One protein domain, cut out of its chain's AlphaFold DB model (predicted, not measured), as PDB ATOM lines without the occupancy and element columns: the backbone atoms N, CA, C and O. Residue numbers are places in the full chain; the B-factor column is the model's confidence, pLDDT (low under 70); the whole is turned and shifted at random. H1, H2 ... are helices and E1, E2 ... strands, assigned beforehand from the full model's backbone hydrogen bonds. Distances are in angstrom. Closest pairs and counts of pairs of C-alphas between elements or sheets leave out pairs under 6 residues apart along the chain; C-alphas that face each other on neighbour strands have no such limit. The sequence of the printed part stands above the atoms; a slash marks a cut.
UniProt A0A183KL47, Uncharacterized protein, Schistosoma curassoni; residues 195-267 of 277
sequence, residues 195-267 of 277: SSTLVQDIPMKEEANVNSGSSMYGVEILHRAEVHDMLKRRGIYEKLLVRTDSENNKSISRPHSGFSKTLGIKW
ATOM      1  N   SER A 195     153.429 100.290 135.422       95.25
ATOM      2  CA  SER A 195     152.795 101.498 135.918       95.25
ATOM      3  C   SER A 195     153.812 102.619 136.050       95.25
ATOM      4  O   SER A 195     155.019 102.382 136.124       95.25
ATOM      5  N   SER A 196     153.302 103.846 136.066       95.19
ATOM      6  CA  SER A 196     154.098 105.063 136.120       95.19
ATOM      7  C   SER A 196     153.866 105.824 137.426       95.19
ATOM      8  O   SER A 196     152.723 106.083 137.815       95.19
ATOM      9  N   THR A 197     154.954 106.229 138.077       94.56
ATOM     10  CA  THR A 197     154.934 107.100 139.256       94.56
ATOM     11  C   THR A 197     155.779 108.345 139.003       94.56
ATOM     12  O   THR A 197     156.960 108.245 138.686       94.56
ATOM     13  N   LEU A 198     155.188 109.525 139.161       92.44
ATOM     14  CA  LEU A 198     155.852 110.819 139.091       92.44
ATOM     15  C   LEU A 198     156.281 111.251 140.494       92.44
ATOM     16  O   LEU A 198     155.437 111.498 141.356       92.44
ATOM     17  N   VAL A 199     157.586 111.375 140.713       91.50
ATOM     18  CA  VAL A 199     158.147 111.980 141.922       91.50
ATOM     19  C   VAL A 199     158.259 113.480 141.700       91.50
ATOM     20  O   VAL A 199     158.975 113.931 140.810       91.50
ATOM     21  N   GLN A 200     157.523 114.240 142.497       86.75
ATOM     22  CA  GLN A 200     157.436 115.693 142.450       86.75
ATOM     23  C   GLN A 200     158.190 116.307 143.630       86.75
ATOM     24  O   GLN A 200     158.559 115.614 144.578       86.75
ATOM     25  N   ASP A 201     158.370 117.620 143.596       84.06
ATOM     26  CA  ASP A 201     158.942 118.393 144.696       84.06
ATOM     27  C   ASP A 201     160.373 118.002 145.098       84.06
ATOM     28  O   ASP A 201     160.768 118.135 146.255       84.06
ATOM     29  N   ILE A 202     161.169 117.546 144.125       83.88
ATOM     30  CA  ILE A 202     162.571 117.169 144.328       83.88
ATOM     31  C   ILE A 202     163.422 118.443 144.492       83.88
ATOM     32  O   ILE A 202     163.484 119.248 143.564       83.88
ATOM     33  N   PRO A 203     164.111 118.641 145.630       79.12
ATOM     34  CA  PRO A 203     164.931 119.826 145.839       79.12
ATOM     35  C   PRO A 203     166.213 119.767 144.995       79.12
ATOM     36  O   PRO A 203     167.049 118.881 145.183       79.12
ATOM     37  N   MET A 204     166.412 120.745 144.106       71.44
ATOM     38  CA  MET A 204     167.711 121.011 143.476       71.44
ATOM     39  C   MET A 204     168.490 122.083 144.229       71.44
ATOM     40  O   MET A 204     167.918 123.043 144.739       71.44
ATOM     41  N   LYS A 205     169.824 121.968 144.223       65.81
ATOM     42  CA  LYS A 205     170.732 122.940 144.859       65.81
ATOM     43  C   LYS A 205     170.576 124.380 144.339       65.81
ATOM     44  O   LYS A 205     170.909 125.304 145.069       65.81
ATOM     45  N   GLU A 206     170.097 124.575 143.110       57.44
ATOM     46  CA  GLU A 206     170.071 125.886 142.436       57.44
ATOM     47  C   GLU A 206     168.750 126.656 142.614       57.44
ATOM     48  O   GLU A 206     168.742 127.884 142.560       57.44
ATOM     49  N   GLU A 207     167.642 125.969 142.912       53.34
ATOM     50  CA  GLU A 207     166.318 126.599 143.063       53.34
ATOM     51  C   GLU A 207     166.120 127.280 144.426       53.34
ATOM     52  O   GLU A 207     165.191 128.061 144.613       53.34
ATOM     53  N   ALA A 208     167.033 127.060 145.376       51.06
ATOM     54  CA  ALA A 208     167.002 127.719 146.681       51.06
ATOM     55  C   ALA A 208     167.370 129.218 146.631       51.06
ATOM     56  O   ALA A 208     167.249 129.894 147.650       51.06
ATOM     57  N   ASN A 209     167.831 129.741 145.484       50.38
ATOM     58  CA  ASN A 209     168.434 131.077 145.392       50.38
ATOM     59  C   ASN A 209     167.757 132.042 144.400       50.38
ATOM     60  O   ASN A 209     168.279 133.131 144.164       50.38
ATOM     61  N   VAL A 210     166.612 131.680 143.805       48.12
ATOM     62  CA  VAL A 210     165.966 132.501 142.766       48.12
ATOM     63  C   VAL A 210     164.479 132.704 143.072       48.12
ATOM     64  O   VAL A 210     163.689 131.775 143.002       48.12
ATOM     65  N   ASN A 211     164.068 133.953 143.331       48.03
ATOM     66  CA  ASN A 211     162.660 134.383 143.495       48.03
ATOM     67  C   ASN A 211     161.819 134.283 142.198       48.03
ATOM     68  O   ASN A 211     160.761 134.899 142.082       48.03
ATOM     69  N   SER A 212     162.301 133.557 141.193       47.16
ATOM     70  CA  SER A 212     161.604 133.315 139.932       47.16
ATOM     71  C   SER A 212     161.091 131.888 139.986       47.16
ATOM     72  O   SER A 212     161.906 130.982 140.091       47.16
ATOM     73  N   GLY A 213     159.769 131.698 139.973       46.19
ATOM     74  CA  GLY A 213     159.145 130.379 140.090       46.19
ATOM     75  C   GLY A 213     159.729 129.391 139.084       46.19
ATOM     76  O   GLY A 213     159.371 129.419 137.906       46.19
ATOM     77  N   SER A 214     160.641 128.539 139.552       46.38
ATOM     78  CA  SER A 214     161.102 127.374 138.819       46.38
ATOM     79  C   SER A 214     159.905 126.446 138.668       46.38
ATOM     80  O   SER A 214     159.177 126.156 139.622       46.38
ATOM     81  N   SER A 215     159.638 125.997 137.446       50.19
ATOM     82  CA  SER A 215     158.739 124.867 137.258       50.19
ATOM     83  C   SER A 215     159.403 123.662 137.918       50.19
ATOM     84  O   SER A 215     160.351 123.121 137.352       50.19
ATOM     85  N   MET A 216     158.949 123.276 139.110       53.78
ATOM     86  CA  MET A 216     159.453 122.093 139.806       53.78
ATOM     87  C   MET A 216     159.306 120.891 138.869       53.78
ATOM     88  O   MET A 216     158.191 120.473 138.546       53.78
ATOM     89  N   TYR A 217     160.426 120.381 138.357       69.25
ATOM     90  CA  TYR A 217     160.409 119.261 137.426       69.25
ATOM     91  C   TYR A 217     160.173 117.970 138.213       69.25
ATOM     92  O   TYR A 217     160.724 117.753 139.293       69.25
ATOM     93  N   GLY A 218     159.303 117.114 137.682       80.81
ATOM     94  CA  GLY A 218     159.074 115.788 138.237       80.81
ATOM     95  C   GLY A 218     159.917 114.742 137.515       80.81
ATOM     96  O   GLY A 218     160.199 114.873 136.324       80.81
ATOM     97  N   VAL A 219     160.284 113.677 138.223       89.06
ATOM     98  CA  VAL A 219     160.913 112.494 137.622       89.06
ATOM     99  C   VAL A 219     159.875 111.389 137.534       89.06
ATOM    100  O   VAL A 219     159.352 110.930 138.547       89.06
ATOM    101  N   GLU A 220     159.555 110.976 136.311       91.50
ATOM    102  CA  GLU A 220     158.654 109.857 136.064       91.50
ATOM    103  C   GLU A 220     159.440 108.540 136.061       91.50
ATOM    104  O   GLU A 220     160.416 108.392 135.328       91.50
ATOM    105  N   ILE A 221     159.000 107.587 136.879       94.06
ATOM    106  CA  ILE A 221     159.613 106.272 137.055       94.06
ATOM    107  C   ILE A 221     158.612 105.209 136.610       94.06
ATOM    108  O   ILE A 221     157.450 105.227 137.019       94.06
ATOM    109  N   LEU A 222     159.080 104.265 135.798       96.12
ATOM    110  CA  LEU A 222     158.301 103.117 135.345       96.12
ATOM    111  C   LEU A 222     158.683 101.881 136.155       96.12
ATOM    112  O   LEU A 222     159.859 101.634 136.405       96.12
ATOM    113  N   HIS A 223     157.689 101.107 136.574       96.31
ATOM    114  CA  HIS A 223     157.896  99.909 137.383       96.31
ATOM    115  C   HIS A 223     156.724  98.933 137.225       96.31
ATOM    116  O   HIS A 223     155.717  99.252 136.597       96.31
ATOM    117  N   ARG A 224     156.826  97.731 137.804       95.56
ATOM    118  CA  ARG A 224     155.718  96.758 137.830       95.56
ATOM    119  C   ARG A 224     154.499  97.329 138.565       95.56
ATOM    120  O   ARG A 224     154.654  98.023 139.576       95.56
ATOM    121  N   ALA A 225     153.293  97.013 138.097       95.38
ATOM    122  CA  ALA A 225     152.039  97.537 138.646       95.38
ATOM    123  C   ALA A 225     151.706  97.045 140.066       95.38
ATOM    124  O   ALA A 225     150.860  97.636 140.732       95.38
ATOM    125  N   GLU A 226     152.405  96.023 140.573       94.75
ATOM    126  CA  GLU A 226     152.185  95.421 141.900       94.75
ATOM    127  C   GLU A 226     152.120  96.468 143.029       94.75
ATOM    128  O   GLU A 226     151.286  96.383 143.935       94.75
ATOM    129  N   VAL A 227     152.958  97.509 142.944       92.19
ATOM    130  CA  VAL A 227     152.965  98.631 143.895       92.19
ATOM    131  C   VAL A 227     151.658  99.425 143.818       92.19
ATOM    132  O   VAL A 227     151.060  99.745 144.843       92.19
ATOM    133  N   HIS A 228     151.165  99.715 142.615       95.44
ATOM    134  CA  HIS A 228     149.902 100.432 142.415       95.44
ATOM    135  C   HIS A 228     148.698  99.596 142.853       95.44
ATOM    136  O   HIS A 228     147.778 100.138 143.467       95.44
ATOM    137  N   ASP A 229     148.729  98.279 142.647       94.88
ATOM    138  CA  ASP A 229     147.702  97.359 143.149       94.88
ATOM    139  C   ASP A 229     147.646  97.344 144.681       94.88
ATOM    140  O   ASP A 229     146.567  97.280 145.283       94.88
ATOM    141  N   MET A 230     148.799  97.436 145.351       95.81
ATOM    142  CA  MET A 230     148.854  97.623 146.803       95.81
ATOM    143  C   MET A 230     148.219  98.953 147.228       95.81
ATOM    144  O   MET A 230     147.387  98.960 148.136       95.81
ATOM    145  N   LEU A 231     148.549 100.062 146.558       96.06
ATOM    146  CA  LEU A 231     147.958 101.381 146.836       96.06
ATOM    147  C   LEU A 231     146.436 101.385 146.621       96.06
ATOM    148  O   LEU A 231     145.690 101.983 147.402       96.06
ATOM    149  N   LYS A 232     145.958 100.667 145.600       95.38
ATOM    150  CA  LYS A 232     144.530 100.500 145.309       95.38
ATOM    151  C   LYS A 232     143.818  99.709 146.402       95.38
ATOM    152  O   LYS A 232     142.801 100.173 146.909       95.38
ATOM    153  N   ARG A 233     144.386  98.580 146.845       96.50
ATOM    154  CA  ARG A 233     143.861  97.792 147.981       96.50
ATOM    155  C   ARG A 233     143.817  98.584 149.289       96.50
ATOM    156  O   ARG A 233     142.972  98.317 150.136       96.50
ATOM    157  N   ARG A 234     144.707  99.564 149.453       96.12
ATOM    158  CA  ARG A 234     144.736 100.485 150.601       96.12
ATOM    159  C   ARG A 234     143.811 101.700 150.445       96.12
ATOM    160  O   ARG A 234     143.748 102.513 151.360       96.12
ATOM    161  N   GLY A 235     143.106 101.846 149.321       96.19
ATOM    162  CA  GLY A 235     142.164 102.946 149.090       96.19
ATOM    163  C   GLY A 235     142.818 104.320 148.894       96.19
ATOM    164  O   GLY A 235     142.163 105.341 149.096       96.19
ATOM    165  N   ILE A 236     144.105 104.366 148.527       95.44
ATOM    166  CA  ILE A 236     144.855 105.621 148.334       95.44
ATOM    167  C   ILE A 236     145.224 105.905 146.875       95.44
ATOM    168  O   ILE A 236     145.654 107.012 146.581       95.44
ATOM    169  N   TYR A 237     144.999 104.958 145.960       93.81
ATOM    170  CA  TYR A 237     145.296 105.110 144.528       93.81
ATOM    171  C   TYR A 237     144.685 106.381 143.916       93.81
ATOM    172  O   TYR A 237     145.414 107.219 143.396       93.81
ATOM    173  N   GLU A 238     143.367 106.571 144.049       93.00
ATOM    174  CA  GLU A 238     142.660 107.718 143.448       93.00
ATOM    175  C   GLU A 238     143.146 109.066 143.999       93.00
ATOM    176  O   GLU A 238     143.118 110.071 143.298       93.00
ATOM    177  N   LYS A 239     143.645 109.094 145.241       92.62
ATOM    178  CA  LYS A 239     144.187 110.313 145.865       92.62
ATOM    179  C   LYS A 239     145.542 110.720 145.289       92.62
ATOM    180  O   LYS A 239     145.943 111.866 145.455       92.62
ATOM    181  N   LEU A 240     146.253 109.776 144.679       92.25
ATOM    182  CA  LEU A 240     147.573 109.984 144.095       92.25
ATOM    183  C   LEU A 240     147.502 110.128 142.572       92.25
ATOM    184  O   LEU A 240     148.522 110.387 141.953       92.25
ATOM    185  N   LEU A 241     146.345 109.941 141.938       90.38
ATOM    186  CA  LEU A 241     146.233 109.990 140.484       90.38
ATOM    187  C   LEU A 241     146.420 111.426 139.976       90.38
ATOM    188  O   LEU A 241     145.605 112.297 140.264       90.38
ATOM    189  N   VAL A 242     147.487 111.664 139.207       86.19
ATOM    190  CA  VAL A 242     147.824 113.005 138.684       86.19
ATOM    191  C   VAL A 242     147.663 113.128 137.175       86.19
ATOM    192  O   VAL A 242     147.454 114.231 136.680       86.19
ATOM    193  N   ARG A 243     147.741 112.019 136.430       83.06
ATOM    194  CA  ARG A 243     147.575 112.018 134.969       83.06
ATOM    195  C   ARG A 243     146.736 110.836 134.507       83.06
ATOM    196  O   ARG A 243     146.891 109.723 135.009       83.06
ATOM    197  N   THR A 244     145.888 111.101 133.520       80.69
ATOM    198  CA  THR A 244     145.080 110.122 132.778       80.69
ATOM    199  C   THR A 244     145.073 110.485 131.291       80.69
ATOM    200  O   THR A 244     145.503 111.570 130.921       80.69
ATOM    201  N   ASP A 245     144.514 109.647 130.428       68.56
ATOM    202  CA  ASP A 245     144.365 109.959 128.993       68.56
ATOM    203  C   ASP A 245     143.372 111.079 128.662       68.56
ATOM    204  O   ASP A 245     143.149 111.385 127.494       68.56
ATOM    205  N   SER A 246     142.739 111.690 129.665       61.72
ATOM    206  CA  SER A 246     141.772 112.759 129.424       61.72
ATOM    207  C   SER A 246     142.447 114.035 128.895       61.72
ATOM    208  O   SER A 246     143.485 114.472 129.395       61.72
ATOM    209  N   GLU A 247     141.816 114.665 127.896       52.41
ATOM    210  CA  GLU A 247     142.318 115.821 127.126       52.41
ATOM    211  C   GLU A 247     142.624 117.087 127.959       52.41
ATOM    212  O   GLU A 247     143.198 118.054 127.456       52.41
ATOM    213  N   ASN A 248     142.283 117.098 129.251       51.50
ATOM    214  CA  ASN A 248     142.417 118.261 130.130       51.50
ATOM    215  C   ASN A 248     143.787 118.393 130.825       51.50
ATOM    216  O   ASN A 248     143.979 119.321 131.612       51.50
ATOM    217  N   ASN A 249     144.771 117.543 130.516       53.38
ATOM    218  CA  ASN A 249     146.100 117.566 131.148       53.38
ATOM    219  C   ASN A 249     147.048 118.636 130.576       53.38
ATOM    220  O   ASN A 249     148.186 118.354 130.206       53.38
ATOM    221  N   LYS A 250     146.592 119.891 130.519       49.38
ATOM    222  CA  LYS A 250     147.401 121.035 130.059       49.38
ATOM    223  C   LYS A 250     148.361 121.595 131.123       49.38
ATOM    224  O   LYS A 250     149.119 122.504 130.800       49.38
ATOM    225  N   SER A 251     148.340 121.104 132.368       48.44
ATOM    226  CA  SER A 251     148.999 121.780 133.502       48.44
ATOM    227  C   SER A 251     150.227 121.090 134.105       48.44
ATOM    228  O   SER A 251     150.880 121.705 134.945       48.44
ATOM    229  N   ILE A 252     150.583 119.863 133.712       53.88
ATOM    230  CA  ILE A 252     151.752 119.179 134.290       53.88
ATOM    231  C   ILE A 252     152.892 119.214 133.279       53.88
ATOM    232  O   ILE A 252     152.823 118.594 132.215       53.88
ATOM    233  N   SER A 253     153.943 119.967 133.607       52.62
ATOM    234  CA  SER A 253     155.181 119.977 132.836       52.62
ATOM    235  C   SER A 253     155.730 118.554 132.734       52.62
ATOM    236  O   SER A 253     155.810 117.837 133.730       52.62
ATOM    237  N   ARG A 254     156.084 118.172 131.502       56.91
ATOM    238  CA  ARG A 254     156.839 116.973 131.097       56.91
ATOM    239  C   ARG A 254     157.852 116.516 132.168       56.91
ATOM    240  O   ARG A 254     158.441 117.375 132.823       56.91
ATOM    241  N   PRO A 255     158.121 115.203 132.294       54.50
ATOM    242  CA  PRO A 255     158.085 114.191 131.226       54.50
ATOM    243  C   PRO A 255     156.747 113.451 131.039       54.50
ATOM    244  O   PRO A 255     155.961 113.274 131.965       54.50
ATOM    245  N   HIS A 256     156.475 113.038 129.795       75.69
ATOM    246  CA  HIS A 256     155.347 112.173 129.438       75.69
ATOM    247  C   HIS A 256     155.876 110.873 128.842       75.69
ATOM    248  O   HIS A 256     156.161 110.821 127.648       75.69
ATOM    249  N   SER A 257     155.995 109.832 129.672       82.81
ATOM    250  CA  SER A 257     156.452 108.490 129.271       82.81
ATOM    251  C   SER A 257     155.591 107.813 128.204       82.81
ATOM    252  O   SER A 257     155.955 106.760 127.694       82.81
ATOM    253  N   GLY A 258     154.416 108.368 127.903       87.25
ATOM    254  CA  GLY A 258     153.447 107.730 127.029       87.25
ATOM    255  C   GLY A 258     152.545 106.728 127.741       87.25
ATOM    256  O   GLY A 258     151.722 106.157 127.049       87.25
ATOM    257  N   PHE A 259     152.633 106.529 129.063       91.88
ATOM    258  CA  PHE A 259     151.730 105.651 129.833       91.88
ATOM    259  C   PHE A 259     150.339 106.262 130.054       91.88
ATOM    260  O   PHE A 259     150.187 107.484 130.081       91.88
ATOM    261  N   SER A 260     149.330 105.404 130.240       90.62
ATOM    262  CA  SER A 260     147.912 105.779 130.379       90.62
ATOM    263  C   SER A 260     147.573 106.539 131.635       90.62
ATOM    264  O   SER A 260     146.687 107.400 131.656       90.62
ATOM    265  N   LYS A 261     148.265 106.192 132.712       90.75
ATOM    266  CA  LYS A 261     148.009 106.716 134.040       90.75
ATOM    267  C   LYS A 261     149.319 106.906 134.760       90.75
ATOM    268  O   LYS A 261     150.238 106.100 134.628       90.75
ATOM    269  N   THR A 262     149.359 107.950 135.573       91.81
ATOM    270  CA  THR A 262     150.504 108.232 136.430       91.81
ATOM    271  C   THR A 262     150.017 108.637 137.805       91.81
ATOM    272  O   THR A 262     149.141 109.500 137.931       91.81
ATOM    273  N   LEU A 263     150.600 108.017 138.829       93.25
ATOM    274  CA  LEU A 263     150.426 108.438 140.215       93.25
ATOM    275  C   LEU A 263     151.515 109.445 140.589       93.25
ATOM    276  O   LEU A 263     152.662 109.271 140.202       93.25
ATOM    277  N   GLY A 264     151.173 110.487 141.333       91.88
ATOM    278  CA  GLY A 264     152.093 111.498 141.833       91.88
ATOM    279  C   GLY A 264     152.405 111.270 143.303       91.88
ATOM    280  O   GLY A 264     151.498 111.103 144.119       91.88
ATOM    281  N   ILE A 265     153.688 111.286 143.647       92.44
ATOM    282  CA  ILE A 265     154.167 111.325 145.028       92.44
ATOM    283  C   ILE A 265     155.108 112.509 145.206       92.44
ATOM    284  O   ILE A 265     155.754 112.954 144.261       92.44
ATOM    285  N   LYS A 266     155.206 113.007 146.436       90.25
ATOM    286  CA  LYS A 266     156.116 114.099 146.777       90.25
ATOM    287  C   LYS A 266     157.400 113.553 147.374       90.25
ATOM    288  O   LYS A 266     157.360 112.640 148.200       90.25
ATOM    289  N   TRP A 267     158.519 114.137 146.977       88.31
ATOM    290  CA  TRP A 267     159.793 113.920 147.636       88.31
ATOM    291  C   TRP A 267     159.710 114.357 149.102       88.31
ATOM    292  O   TRP A 267     159.154 115.405 149.433       88.31
TER     293      TRP A 267
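This is residues 195 to 267 of the 277 residues of an uncharacterized protein of Schistosoma curassoni (UniProt A0A183KL47). A small twisted sheet of four short strands has two short helices, H1 and H2, at one end, while a long loop reaches out at the other end, its residues 208 to 213 sticking out free. A second long loop, residues 244 to 261, joins E3 to E4. The 73 printed residues run E1, E2, H1, H2, E3, E4; the mixed sheet has the order E2, E1, E4, E3, and the class is mixed, helices and strands, with 32 residues, under half, in named elements. The whole is only just loose, close to compact, with a radius of gyration of the C-alphas of 13.7 A, and elongated, spanning 41 by 26 by 19 A.

E1, residues 195 to 200, begins at C-alpha (152.795, 101.498, 135.918) and measures 16.3 A. E2 is residues 219 to 224, 16.6 A; H1 226 to 233, 10.6 A; H2 237 to 240; E3 241 to 243. E4, residues 262 to 266, ends at C-alpha (156.116, 114.099, 146.777).

E1 and E2 form an antiparallel hairpin, with N 197 and O 221 2.9 A apart. E1 and E4 are parallel, N 198 to O 263 being 2.7 A. E4 and E3 form an antiparallel hairpin, N 262 to O 243 being 3.1 A. E2, H1, H2 and E3 make a split strand-helix-strand unit, two strands running the same way with E1 and E4 between them; its crossover is right-handed. H1 only grazes the sheet, with residues 226 to 231; H2 stands at the sheet's level, height 2.6 A. In H1 each O i to N i+4 pair is within hydrogen-bond range; H2 is too short for one.

The C-alphas of Val 210 and Arg 233, the farthest apart, are 41.5 A apart. The printed part has no cut; the links E1 to E2 and E3 to E4 are long. pLDDT is under 70 at residues 205 to 217 and 245 to 255.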